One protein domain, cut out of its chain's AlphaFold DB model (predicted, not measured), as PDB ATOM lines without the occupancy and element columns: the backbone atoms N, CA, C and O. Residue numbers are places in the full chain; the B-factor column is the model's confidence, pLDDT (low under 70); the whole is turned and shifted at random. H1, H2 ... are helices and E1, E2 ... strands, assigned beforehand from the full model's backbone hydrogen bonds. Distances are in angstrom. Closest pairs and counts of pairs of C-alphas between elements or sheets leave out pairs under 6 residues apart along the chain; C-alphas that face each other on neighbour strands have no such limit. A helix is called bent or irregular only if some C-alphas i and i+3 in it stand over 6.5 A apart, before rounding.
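This is residues 2 to 79 of the 106 residues of the protein "Hypothetical protein" of Didymodactylos carnosus (UniProt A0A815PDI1). What shape is this? A small sheet of three strands, E1, E5 and E2, stands as a wall, from one side of which reach three arms: the helix H4, the pair H2 and H1 in line, and the hairpin of E3 and E4. On the other side of the wall are the short helix H3 and the loop around Gln 42. How is it made up? The 78 printed residues hold four named helices and five named strands, in the order H1 H2 E1 H3 E2 E3 E4 E5 H4, mixed in class; the sheet's order is E1 E5 E2, mixed, and E3 and E4 are antiparallel. The whole is compact, with a radius of gyration of the C-alphas of 13.1 A, yet flat, spanning 41 by 31 by 14 A.

What pairs in the sheet? E5, residues 62 to 66, is the inner strand, parallel to E1, residues 21 to 23, with N 22 and O 64 2.8 A apart, within hydrogen-bond range. On E2, residues 33 to 37, it is antiparallel, with N 36 and O 63 2.8 A apart. What is on the sheet? H3, residues 25 to 28, is on it at a height over the sheet of 7.1 A and only just over E5, on which 3 of its 4 C-alphas fall; the closest C-alphas, of Cys 28 and Ala 65, are 6.1 A apart. H4, residues 68 to 79, only grazes the sheet with residues 68 to 71, and H2, residues 13 to 16, only grazes it with residues 13 to 16. How do the arms stand? H1, residues 2 to 10, and H4 are close but not clearly touching, with their closest C-alphas, of Tyr 5 and Met 79, 7.4 A apart, at a steep tilt of 42 degrees, opposite ways. E3, residues 50 to 53, and E4, residues 56 to 59, form a hairpin, with N 51 and O 58 2.9 A apart; E4 runs on into E5 at 86 degrees. What do the helix backbones show? Each O i to N i+4 pair in H1 is within hydrogen-bond range and 6 of 8 in H4, while H2 and H3 are too short for such a pair.

Where do the ends lie? H1 begins at C-alpha 2, (138.949, 111.224, 137.373), and is 12.6 A long; H4 ends at C-alpha 79, (147.476, 104.522, 141.313), and is 15.5 A long. H4 is irregular, but only just: C-alphas 74 and 77 are 6.8 A apart. How long are the strands? E2 is 13.8 A and E5 13.2 A long, the latter starting at C-alpha 62, (138.286, 82.938, 134.769).

How large is it? The two C-alphas farthest apart, of Arg 2 and Gln 42, are 41.0 A apart, and the printed part has no cut. Which link is long, and where is confidence low? The link from E2 to E3, residues 38 to 49, is long; residues 39 to 49 and residue 54 are under 70 in pLDDT, against a mean of 81.1 for the printed part.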
ATOM      1  N   ARG A   2     139.539 111.434 136.031       80.38
ATOM      2  CA  ARG A   2     138.949 111.224 137.373       80.38
ATOM      3  C   ARG A   2     138.041 109.988 137.510       80.38
ATOM      4  O   ARG A   2     138.180 109.251 138.478       80.38
ATOM      5  N   LEU A   3     137.152 109.735 136.542       85.50
ATOM      6  CA  LEU A   3     136.264 108.557 136.558       85.50
ATOM      7  C   LEU A   3     137.038 107.232 136.514       85.50
ATOM      8  O   LEU A   3     136.686 106.297 137.223       85.50
ATOM      9  N   LEU A   4     138.117 107.177 135.725       84.38
ATOM     10  CA  LEU A   4     138.988 106.004 135.637       84.38
ATOM     11  C   LEU A   4     139.649 105.710 136.988       84.38
ATOM     12  O   LEU A   4     139.636 104.570 137.428       84.38
ATOM     13  N   TYR A   5     140.158 106.738 137.672       85.38
ATOM     14  CA  TYR A   5     140.764 106.583 138.995       85.38
ATOM     15  C   TYR A   5     139.775 106.034 140.033       85.38
ATOM     16  O   TYR A   5     140.107 105.104 140.764       85.38
ATOM     17  N   VAL A   6     138.543 106.558 140.061       86.25
ATOM     18  CA  VAL A   6     137.491 106.055 140.961       86.25
ATOM     19  C   VAL A   6     137.160 104.600 140.638       86.25
ATOM     20  O   VAL A   6     137.107 103.778 141.546       86.25
ATOM     21  N   LEU A   7     137.000 104.260 139.357       85.00
ATOM     22  CA  LEU A   7     136.706 102.892 138.937       85.00
ATOM     23  C   LEU A   7     137.833 101.923 139.333       85.00
ATOM     24  O   LEU A   7     137.553 100.878 139.919       85.00
ATOM     25  N   CYS A   8     139.094 102.286 139.094       85.75
ATOM     26  CA  CYS A   8     140.248 101.488 139.509       85.75
ATOM     27  C   CYS A   8     140.326 101.328 141.033       85.75
ATOM     28  O   CYS A   8     140.627 100.239 141.503       85.75
ATOM     29  N   ALA A   9     139.995 102.369 141.806       84.62
ATOM     30  CA  ALA A   9     139.939 102.281 143.264       84.62
ATOM     31  C   ALA A   9     138.806 101.361 143.751       84.62
ATOM     32  O   ALA A   9     138.983 100.641 144.727       84.62
ATOM     33  N   THR A  10     137.652 101.357 143.071       83.00
ATOM     34  CA  THR A  10     136.538 100.451 143.409       83.00
ATOM     35  C   THR A  10     136.793  98.996 143.022       83.00
ATOM     36  O   THR A  10     136.239  98.094 143.641       83.00
ATOM     37  N   LEU A  11     137.612  98.764 141.997       81.19
ATOM     38  CA  LEU A  11     138.016  97.443 141.516       81.19
ATOM     39  C   LEU A  11     139.450  97.142 141.957       81.19
ATOM     40  O   LEU A  11     140.273  96.697 141.154       81.19
ATOM     41  N   SER A  12     139.760  97.436 143.222       84.44
ATOM     42  CA  SER A  12     141.106  97.238 143.740       84.44
ATOM     43  C   SER A  12     141.495  95.753 143.693       84.44
ATOM     44  O   SER A  12     140.667  94.878 143.963       84.44
ATOM     45  N   PRO A  13     142.761  95.435 143.376       84.06
ATOM     46  CA  PRO A  13     143.285  94.085 143.452       84.06
ATOM     47  C   PRO A  13     143.096  93.473 144.833       84.06
ATOM     48  O   PRO A  13     142.850  92.283 144.894       84.06
ATOM     49  N   ASP A  14     143.117  94.252 145.917       84.50
ATOM     50  CA  ASP A  14     142.904  93.741 147.279       84.50
ATOM     51  C   ASP A  14     141.548  93.036 147.441       84.50
ATOM     52  O   ASP A  14     141.439  92.037 148.147       84.50
ATOM     53  N   GLU A  15     140.515  93.493 146.729       81.62
ATOM     54  CA  GLU A  15     139.202  92.841 146.728       81.62
ATOM     55  C   GLU A  15     139.147  91.582 145.854       81.62
ATOM     56  O   GLU A  15     138.217  90.780 145.978       81.62
ATOM     57  N   LEU A  16     140.117  91.412 144.955       82.56
ATOM     58  CA  LEU A  16     140.176  90.353 143.946       82.56
ATOM     59  C   LEU A  16     141.227  89.281 144.264       82.56
ATOM     60  O   LEU A  16     141.091  88.140 143.804       82.56
ATOM     61  N   ILE A  17     142.260  89.642 145.027       84.44
ATOM     62  CA  ILE A  17     143.325  88.766 145.506       84.44
ATOM     63  C   ILE A  17     142.705  87.663 146.363       84.44
ATOM     64  O   ILE A  17     141.725  87.874 147.077       84.44
ATOM     65  N   ASP A  18     143.208  86.447 146.184       78.38
ATOM     66  CA  ASP A  18     142.733  85.205 146.805       78.38
ATOM     67  C   ASP A  18     141.301  84.784 146.429       78.38
ATOM     68  O   ASP A  18     140.842  83.711 146.822       78.38
ATOM     69  N   LYS A  19     140.598  85.572 145.605       81.62
ATOM     70  CA  LYS A  19     139.274  85.220 145.070       81.62
ATOM     71  C   LYS A  19     139.344  84.832 143.598       81.62
ATOM     72  O   LYS A  19     138.928  83.735 143.226       81.62
ATOM     73  N   CYS A  20     139.856  85.726 142.755       81.44
ATOM     74  CA  CYS A  20     140.009  85.517 141.311       81.44
ATOM     75  C   CYS A  20     141.374  85.962 140.769       81.44
ATOM     76  O   CYS A  20     141.667  85.717 139.599       81.44
ATOM     77  N   MET A  21     142.208  86.598 141.590       86.12
ATOM     78  CA  MET A  21     143.598  86.920 141.293       86.12
ATOM     79  C   MET A  21     144.498  86.214 142.298       86.12
ATOM     80  O   MET A  21     144.263  86.286 143.497       86.12
ATOM     81  N   PHE A  22     145.534  85.540 141.819       86.94
ATOM     82  CA  PHE A  22     146.428  84.764 142.666       86.94
ATOM     83  C   PHE A  22     147.871  85.049 142.306       86.94
ATOM     84  O   PHE A  22     148.262  84.973 141.137       86.94
ATOM     85  N   GLN A  23     148.679  85.336 143.317       88.38
ATOM     86  CA  GLN A  23     150.111  85.447 143.123       88.38
ATOM     87  C   GLN A  23     150.693  84.042 142.937       88.38
ATOM     88  O   GLN A  23     150.722  83.241 143.870       88.38
ATOM     89  N   ASN A  24     151.110  83.708 141.715       86.06
ATOM     90  CA  ASN A  24     151.661  82.389 141.415       86.06
ATOM     91  C   ASN A  24     152.625  82.435 140.225       86.06
ATOM     92  O   ASN A  24     152.231  82.348 139.056       86.06
ATOM     93  N   ASP A  25     153.913  82.524 140.542       84.31
ATOM     94  CA  ASP A  25     154.993  82.607 139.564       84.31
ATOM     95  C   ASP A  25     155.106  81.335 138.710       84.31
ATOM     96  O   ASP A  25     155.357  81.424 137.504       84.31
ATOM     97  N   SER A  26     154.847  80.162 139.299       84.62
ATOM     98  CA  SER A  26     154.873  78.871 138.600       84.62
ATOM     99  C   SER A  26     153.805  78.792 137.509       84.62
ATOM    100  O   SER A  26     154.081  78.306 136.414       84.62
ATOM    101  N   LEU A  27     152.606  79.327 137.767       83.38
ATOM    102  CA  LEU A  27     151.542  79.431 136.764       83.38
ATOM    103  C   LEU A  27     151.822  80.523 135.728       83.38
ATOM    104  O   LEU A  27     151.320  80.440 134.612       83.38
ATOM    105  N   CYS A  28     152.613  81.545 136.039       84.44
ATOM    106  CA  CYS A  28     152.917  82.611 135.083       84.44
ATOM    107  C   CYS A  28     153.979  82.192 134.048       84.44
ATOM    108  O   CYS A  28     153.908  82.596 132.882       84.44
ATOM    109  N   GLY A  29     154.930  81.330 134.422       84.00
ATOM    110  CA  GLY A  29     156.026  80.915 133.544       84.00
ATOM    111  C   GLY A  29     156.877  82.115 133.104       84.00
ATOM    112  O   GLY A  29     157.398  82.853 133.941       84.00
ATOM    113  N   THR A  30     157.002  82.344 131.792       86.50
ATOM    114  CA  THR A  30     157.743  83.489 131.222       86.50
ATOM    115  C   THR A  30     156.952  84.801 131.221       86.50
ATOM    116  O   THR A  30     157.553  85.869 131.141       86.50
ATOM    117  N   SER A  31     155.625  84.751 131.343       87.44
ATOM    118  CA  SER A  31     154.768  85.942 131.363       87.44
ATOM    119  C   SER A  31     154.741  86.582 132.756       87.44
ATOM    120  O   SER A  31     155.027  85.927 133.760       87.44
ATOM    121  N   GLN A  32     154.392  87.869 132.833       87.69
ATOM    122  CA  GLN A  32     154.161  88.555 134.112       87.69
ATOM    123  C   GLN A  32     152.780  88.231 134.706       87.69
ATOM    124  O   GLN A  32     152.611  88.243 135.923       87.69
ATOM    125  N   ASN A  33     151.812  87.888 133.857       90.88
ATOM    126  CA  ASN A  33     150.491  87.411 134.234       90.88
ATOM    127  C   ASN A  33     149.947  86.387 133.228       90.88
ATOM    128  O   ASN A  33     150.351  86.374 132.064       90.88
ATOM    129  N   LYS A  34     148.996  85.554 133.664       88.12
ATOM    130  CA  LYS A  34     148.214  84.658 132.800       88.12
ATOM    131  C   LYS A  34     146.786  84.507 133.304       88.12
ATOM    132  O   LYS A  34     146.547  84.456 134.505       88.12
ATOM    133  N   ILE A  35     145.841  84.407 132.372       88.56
ATOM    134  CA  ILE A  35     144.415  84.228 132.661       88.56
ATOM    135  C   ILE A  35     144.020  82.797 132.298       88.56
ATOM    136  O   ILE A  35     144.264  82.343 131.183       88.56
ATOM    137  N   TYR A  36     143.373  82.115 133.233       83.69
ATOM    138  CA  TYR A  36     142.936  80.727 133.141       83.69
ATOM    139  C   TYR A  36     141.417  80.634 133.259       83.69
ATOM    140  O   TYR A  36     140.796  81.462 133.919       83.69
ATOM    141  N   GLN A  37     140.801  79.632 132.631       80.88
ATOM    142  CA  GLN A  37     139.354  79.407 132.684       80.88
ATOM    143  C   GLN A  37     139.008  78.322 133.711       80.88
ATOM    144  O   GLN A  37     139.581  77.233 133.672       80.88
ATOM    145  N   LEU A  38     138.051  78.602 134.607       72.69
ATOM    146  CA  LEU A  38     137.526  77.595 135.531       72.69
ATOM    147  C   LEU A  38     136.830  76.498 134.719       72.69
ATOM    148  O   LEU A  38     135.947  76.783 133.910       72.69
ATOM    149  N   GLY A  39     137.239  75.251 134.945       63.03
ATOM    150  CA  GLY A  39     136.647  74.061 134.327       63.03
ATOM    151  C   GLY A  39     137.523  73.338 133.300       63.03
ATOM    152  O   GLY A  39     137.160  72.239 132.894       63.03
ATOM    153  N   HIS A  40     138.666  73.893 132.879       55.00
ATOM    154  CA  HIS A  40     139.587  73.213 131.942       55.00
ATOM    155  C   HIS A  40     140.979  72.921 132.512       55.00
ATOM    156  O   HIS A  40     141.788  72.273 131.855       55.00
ATOM    157  N   THR A  41     141.267  73.348 133.740       52.31
ATOM    158  CA  THR A  41     142.599  73.218 134.336       52.31
ATOM    159  C   THR A  41     142.560  72.446 135.653       52.31
ATOM    160  O   THR A  41     141.931  72.897 136.606       52.31
ATOM    161  N   GLN A  42     143.281  71.318 135.717       51.94
ATOM    162  CA  GLN A  42     143.575  70.525 136.925       51.94
ATOM    163  C   GLN A  42     144.580  71.239 137.856       51.94
ATOM    164  O   GLN A  42     145.585  70.670 138.274       51.94
ATOM    165  N   HIS A  43     144.379  72.523 138.136       55.00
ATOM    166  CA  HIS A  43     145.241  73.247 139.066       55.00
ATOM    167  C   HIS A  43     144.556  73.287 140.434       55.00
ATOM    168  O   HIS A  43     143.419  73.737 140.531       55.00
ATOM    169  N   ASN A  44     145.256  72.823 141.478       56.25
ATOM    170  CA  ASN A  44     144.812  72.746 142.884       56.25
ATOM    171  C   ASN A  44     144.601  74.123 143.551       56.25
ATOM    172  O   ASN A  44     144.785  74.272 144.758       56.25
ATOM    173  N   LEU A  45     144.269  75.155 142.778       62.09
ATOM    174  CA  LEU A  45     143.925  76.455 143.321       62.09
ATOM    175  C   LEU A  45     142.454  76.444 143.731       62.09
ATOM    176  O   LEU A  45     141.570  76.223 142.903       62.09
ATOM    177  N   TRP A  46     142.200  76.712 145.008       62.12
ATOM    178  CA  TRP A  46     140.858  76.982 145.510       62.12
ATOM    179  C   TRP A  46     140.406  78.347 144.993       62.12
ATOM    180  O   TRP A  46     140.654  79.375 145.612       62.12
ATOM    181  N   VAL A  47     139.780  78.352 143.816       63.50
ATOM    182  CA  VAL A  47     139.189  79.561 143.241       63.50
ATOM    183  C   VAL A  47     137.746  79.691 143.705       63.50
ATOM    184  O   VAL A  47     136.976  78.732 143.636       63.50
ATOM    185  N   ALA A  48     137.357  80.882 144.159       65.75
ATOM    186  CA  ALA A  48     135.972  81.150 144.509       65.75
ATOM    187  C   ALA A  48     135.079  80.980 143.267       65.75
ATOM    188  O   ALA A  48     135.297  81.628 142.249       65.75
ATOM    189  N   ASN A  49     134.039  80.141 143.345       68.62
ATOM    190  CA  ASN A  49     133.088  79.952 142.237       68.62
ATOM    191  C   ASN A  49     132.295  81.233 141.916       68.62
ATOM    192  O   ASN A  49     131.763  81.395 140.814       68.62
ATOM    193  N   SER A  50     132.199  82.147 142.881       73.44
ATOM    194  CA  SER A  50     131.478  83.405 142.751       73.44
ATOM    195  C   SER A  50     132.080  84.482 143.651       73.44
ATOM    196  O   SER A  50     132.475  84.180 144.777       73.44
ATOM    197  N   ILE A  51     132.112  85.726 143.180       77.69
ATOM    198  CA  ILE A  51     132.612  86.888 143.923       77.69
ATOM    199  C   ILE A  51     131.547  87.974 143.979       77.69
ATOM    200  O   ILE A  51     130.836  88.222 143.004       77.69
ATOM    201  N   PHE A  52     131.442  88.635 145.127       74.31
ATOM    202  CA  PHE A  52     130.581  89.796 145.280       74.31
ATOM    203  C   PHE A  52     131.356  91.047 144.868       74.31
ATOM    204  O   PHE A  52     132.329  91.416 145.518       74.31
ATOM    205  N   LEU A  53     130.942  91.675 143.769       75.06
ATOM    206  CA  LEU A  53     131.553  92.885 143.225       75.06
ATOM    207  C   LEU A  53     130.460  93.886 142.872       75.06
ATOM    208  O   LEU A  53     129.469  93.530 142.235       75.06
ATOM    209  N   ALA A  54     130.655  95.144 143.274       69.50
ATOM    210  CA  ALA A  54     129.740  96.247 142.973       69.50
ATOM    211  C   ALA A  54     128.261  95.937 143.305       69.50
ATOM    212  O   ALA A  54     127.358  96.213 142.517       69.50
ATOM    213  N   GLY A  55     128.004  95.316 144.463       74.75
ATOM    214  CA  GLY A  55     126.643  95.003 144.915       74.75
ATOM    215  C   GLY A  55     126.007  93.772 144.259       74.75
ATOM    216  O   GLY A  55     124.841  93.482 144.519       74.75
ATOM    217  N   GLN A  56     126.735  93.044 143.406       78.75
ATOM    218  CA  GLN A  56     126.216  91.885 142.685       78.75
ATOM    219  C   GLN A  56     127.111  90.662 142.867       78.75
ATOM    220  O   GLN A  56     128.337  90.751 142.818       78.75
ATOM    221  N   ASN A  57     126.491  89.491 143.019       78.88
ATOM    222  CA  ASN A  57     127.214  88.228 143.000       78.88
ATOM    223  C   ASN A  57     127.483  87.807 141.545       78.88
ATOM    224  O   ASN A  57     126.556  87.663 140.745       78.88
ATOM    225  N   ARG A  58     128.757  87.655 141.180       79.94
ATOM    226  CA  ARG A  58     129.215  87.337 139.826       79.94
ATOM    227  C   ARG A  58     129.928  85.992 139.830       79.94
ATOM    228  O   ARG A  58     130.849  85.769 140.609       79.94
ATOM    229  N   GLN A  59     129.526  85.103 138.925       80.81
ATOM    230  CA  GLN A  59     130.179  83.807 138.758       80.81
ATOM    231  C   GLN A  59     131.580  83.989 138.162       80.81
ATOM    232  O   GLN A  59     131.741  84.618 137.111       80.81
ATOM    233  N   VAL A  60     132.587  83.410 138.812       74.88
ATOM    234  CA  VAL A  60     133.970  83.471 138.341       74.88
ATOM    235  C   VAL A  60     134.149  82.422 137.254       74.88
ATOM    236  O   VAL A  60     134.135  81.223 137.507       74.88
ATOM    237  N   LYS A  61     134.296  82.873 136.008       81.50
ATOM    238  CA  LYS A  61     134.585  81.984 134.868       81.50
ATOM    239  C   LYS A  61     136.073  81.863 134.589       81.50
ATOM    240  O   LYS A  61     136.502  80.904 133.956       81.50
ATOM    241  N   LYS A  62     136.852  82.858 135.004       85.25
ATOM    242  CA  LYS A  62     138.286  82.938 134.769       85.25
ATOM    243  C   LYS A  62     138.977  83.486 136.003       85.25
ATOM    244  O   LYS A  62     138.417  84.348 136.674       85.25
ATOM    245  N   PHE A  63     140.184  83.008 136.257       86.25
ATOM    246  CA  PHE A  63     141.066  83.555 137.275       86.25
ATOM    247  C   PHE A  63     142.385  83.974 136.643       86.25
ATOM    248  O   PHE A  63     142.739  83.542 135.547       86.25
ATOM    249  N   MET A  64     143.112  84.828 137.338       88.31
ATOM    250  CA  MET A  64     144.376  85.367 136.886       88.31
ATOM    251  C   MET A  64     145.478  84.942 137.844       88.31
ATOM    252  O   MET A  64     145.387  85.191 139.040       88.31
ATOM    253  N   ALA A  65     146.525  84.326 137.313       89.38
ATOM    254  CA  ALA A  65     147.795  84.217 138.006       89.38
ATOM    255  C   ALA A  65     148.649  85.438 137.654       89.38
ATOM    256  O   ALA A  65     148.699  85.842 136.487       89.38
ATOM    257  N   TYR A  66     149.321  86.023 138.637       90.94
ATOM    258  CA  TYR A  66     150.232  87.142 138.414       90.94
ATOM    259  C   TYR A  66     151.524  86.979 139.219       90.94
ATOM    260  O   TYR A  66     151.551  86.309 140.251       90.94
ATOM    261  N   LYS A  67     152.602  87.594 138.727       92.25
ATOM    262  CA  LYS A  67     153.838  87.837 139.481       92.25
ATOM    263  C   LYS A  67     153.733  89.177 140.193       92.25
ATOM    264  O   LYS A  67     153.153  90.105 139.632       92.25
ATOM    265  N   GLN A  68     154.373  89.335 141.350       90.06
ATOM    266  CA  GLN A  68     154.306  90.585 142.126       90.06
ATOM    267  C   GLN A  68     154.661  91.837 141.305       90.06
ATOM    268  O   GLN A  68     154.031  92.882 141.463       90.06
ATOM    269  N   ILE A  69     155.619  91.715 140.381       91.06
ATOM    270  CA  ILE A  69     156.024  92.804 139.482       91.06
ATOM    271  C   ILE A  69     154.866  93.318 138.616       91.06
ATOM    272  O   ILE A  69     154.735  94.517 138.411       91.06
ATOM    273  N   TRP A  70     153.962  92.434 138.182       93.62
ATOM    274  CA  TRP A  70     152.804  92.828 137.386       93.62
ATOM    275  C   TRP A  70     151.886  93.766 138.171       93.62
ATOM    276  O   TRP A  70     151.461  94.790 137.644       93.62
ATOM    277  N   LEU A  71     151.610  93.431 139.436       91.38
ATOM    278  CA  LEU A  71     150.756  94.229 140.316       91.38
ATOM    279  C   LEU A  71     151.384  95.595 140.610       91.38
ATOM    280  O   LEU A  71     150.691  96.616 140.607       91.38
ATOM    281  N   LEU A  72     152.699  95.606 140.833       92.31
ATOM    282  CA  LEU A  72     153.454  96.833 141.051       92.31
ATOM    283  C   LEU A  72     153.333  97.767 139.839       92.31
ATOM    284  O   LEU A  72     152.907  98.910 139.995       92.31
ATOM    285  N   ASP A  73     153.642  97.258 138.649       92.94
ATOM    286  CA  ASP A  73     153.752  98.060 137.430       92.94
ATOM    287  C   ASP A  73     152.386  98.475 136.862       92.94
ATOM    288  O   ASP A  73     152.248  99.564 136.309       92.94
ATOM    289  N   ASN A  74     151.362  97.624 136.998       90.31
ATOM    290  CA  ASN A  74     150.065  97.827 136.338       90.31
ATOM    291  C   ASN A  74     148.977  98.386 137.260       90.31
ATOM    292  O   ASN A  74     147.952  98.848 136.761       90.31
ATOM    293  N   TYR A  75     149.170  98.364 138.581       90.81
ATOM    294  CA  TYR A  75     148.189  98.908 139.520       90.81
ATOM    295  C   TYR A  75     148.804  99.877 140.525       90.81
ATOM    296  O   TYR A  75     148.410 101.041 140.557       90.81
ATOM    297  N   ILE A  76     149.789  99.441 141.317       91.31
ATOM    298  CA  ILE A  76     150.304 100.243 142.440       91.31
ATOM    299  C   ILE A  76     150.955 101.539 141.940       91.31
ATOM    300  O   ILE A  76     150.567 102.626 142.365       91.31
ATOM    301  N   GLN A  77     151.913 101.441 141.013       93.25
ATOM    302  CA  GLN A  77     152.618 102.608 140.477       93.25
ATOM    303  C   GLN A  77     151.666 103.587 139.762       93.25
ATOM    304  O   GLN A  77     151.673 104.774 140.103       93.25
ATOM    305  N   PRO A  78     150.773 103.135 138.856       90.06
ATOM    306  CA  PRO A  78     149.771 104.012 138.258       90.06
ATOM    307  C   PRO A  78     148.855 104.690 139.280       90.06
ATOM    308  O   PRO A  78     148.604 105.888 139.170       90.06
ATOM    309  N   MET A  79     148.376 103.964 140.295       91.00
ATOM    310  CA  MET A  79     147.476 104.522 141.313       91.00
ATOM    311  C   MET A  79     148.153 105.576 142.196       91.00
ATOM    312  O   MET A  79     147.474 106.491 142.666       91.00
TER     313      MET A  79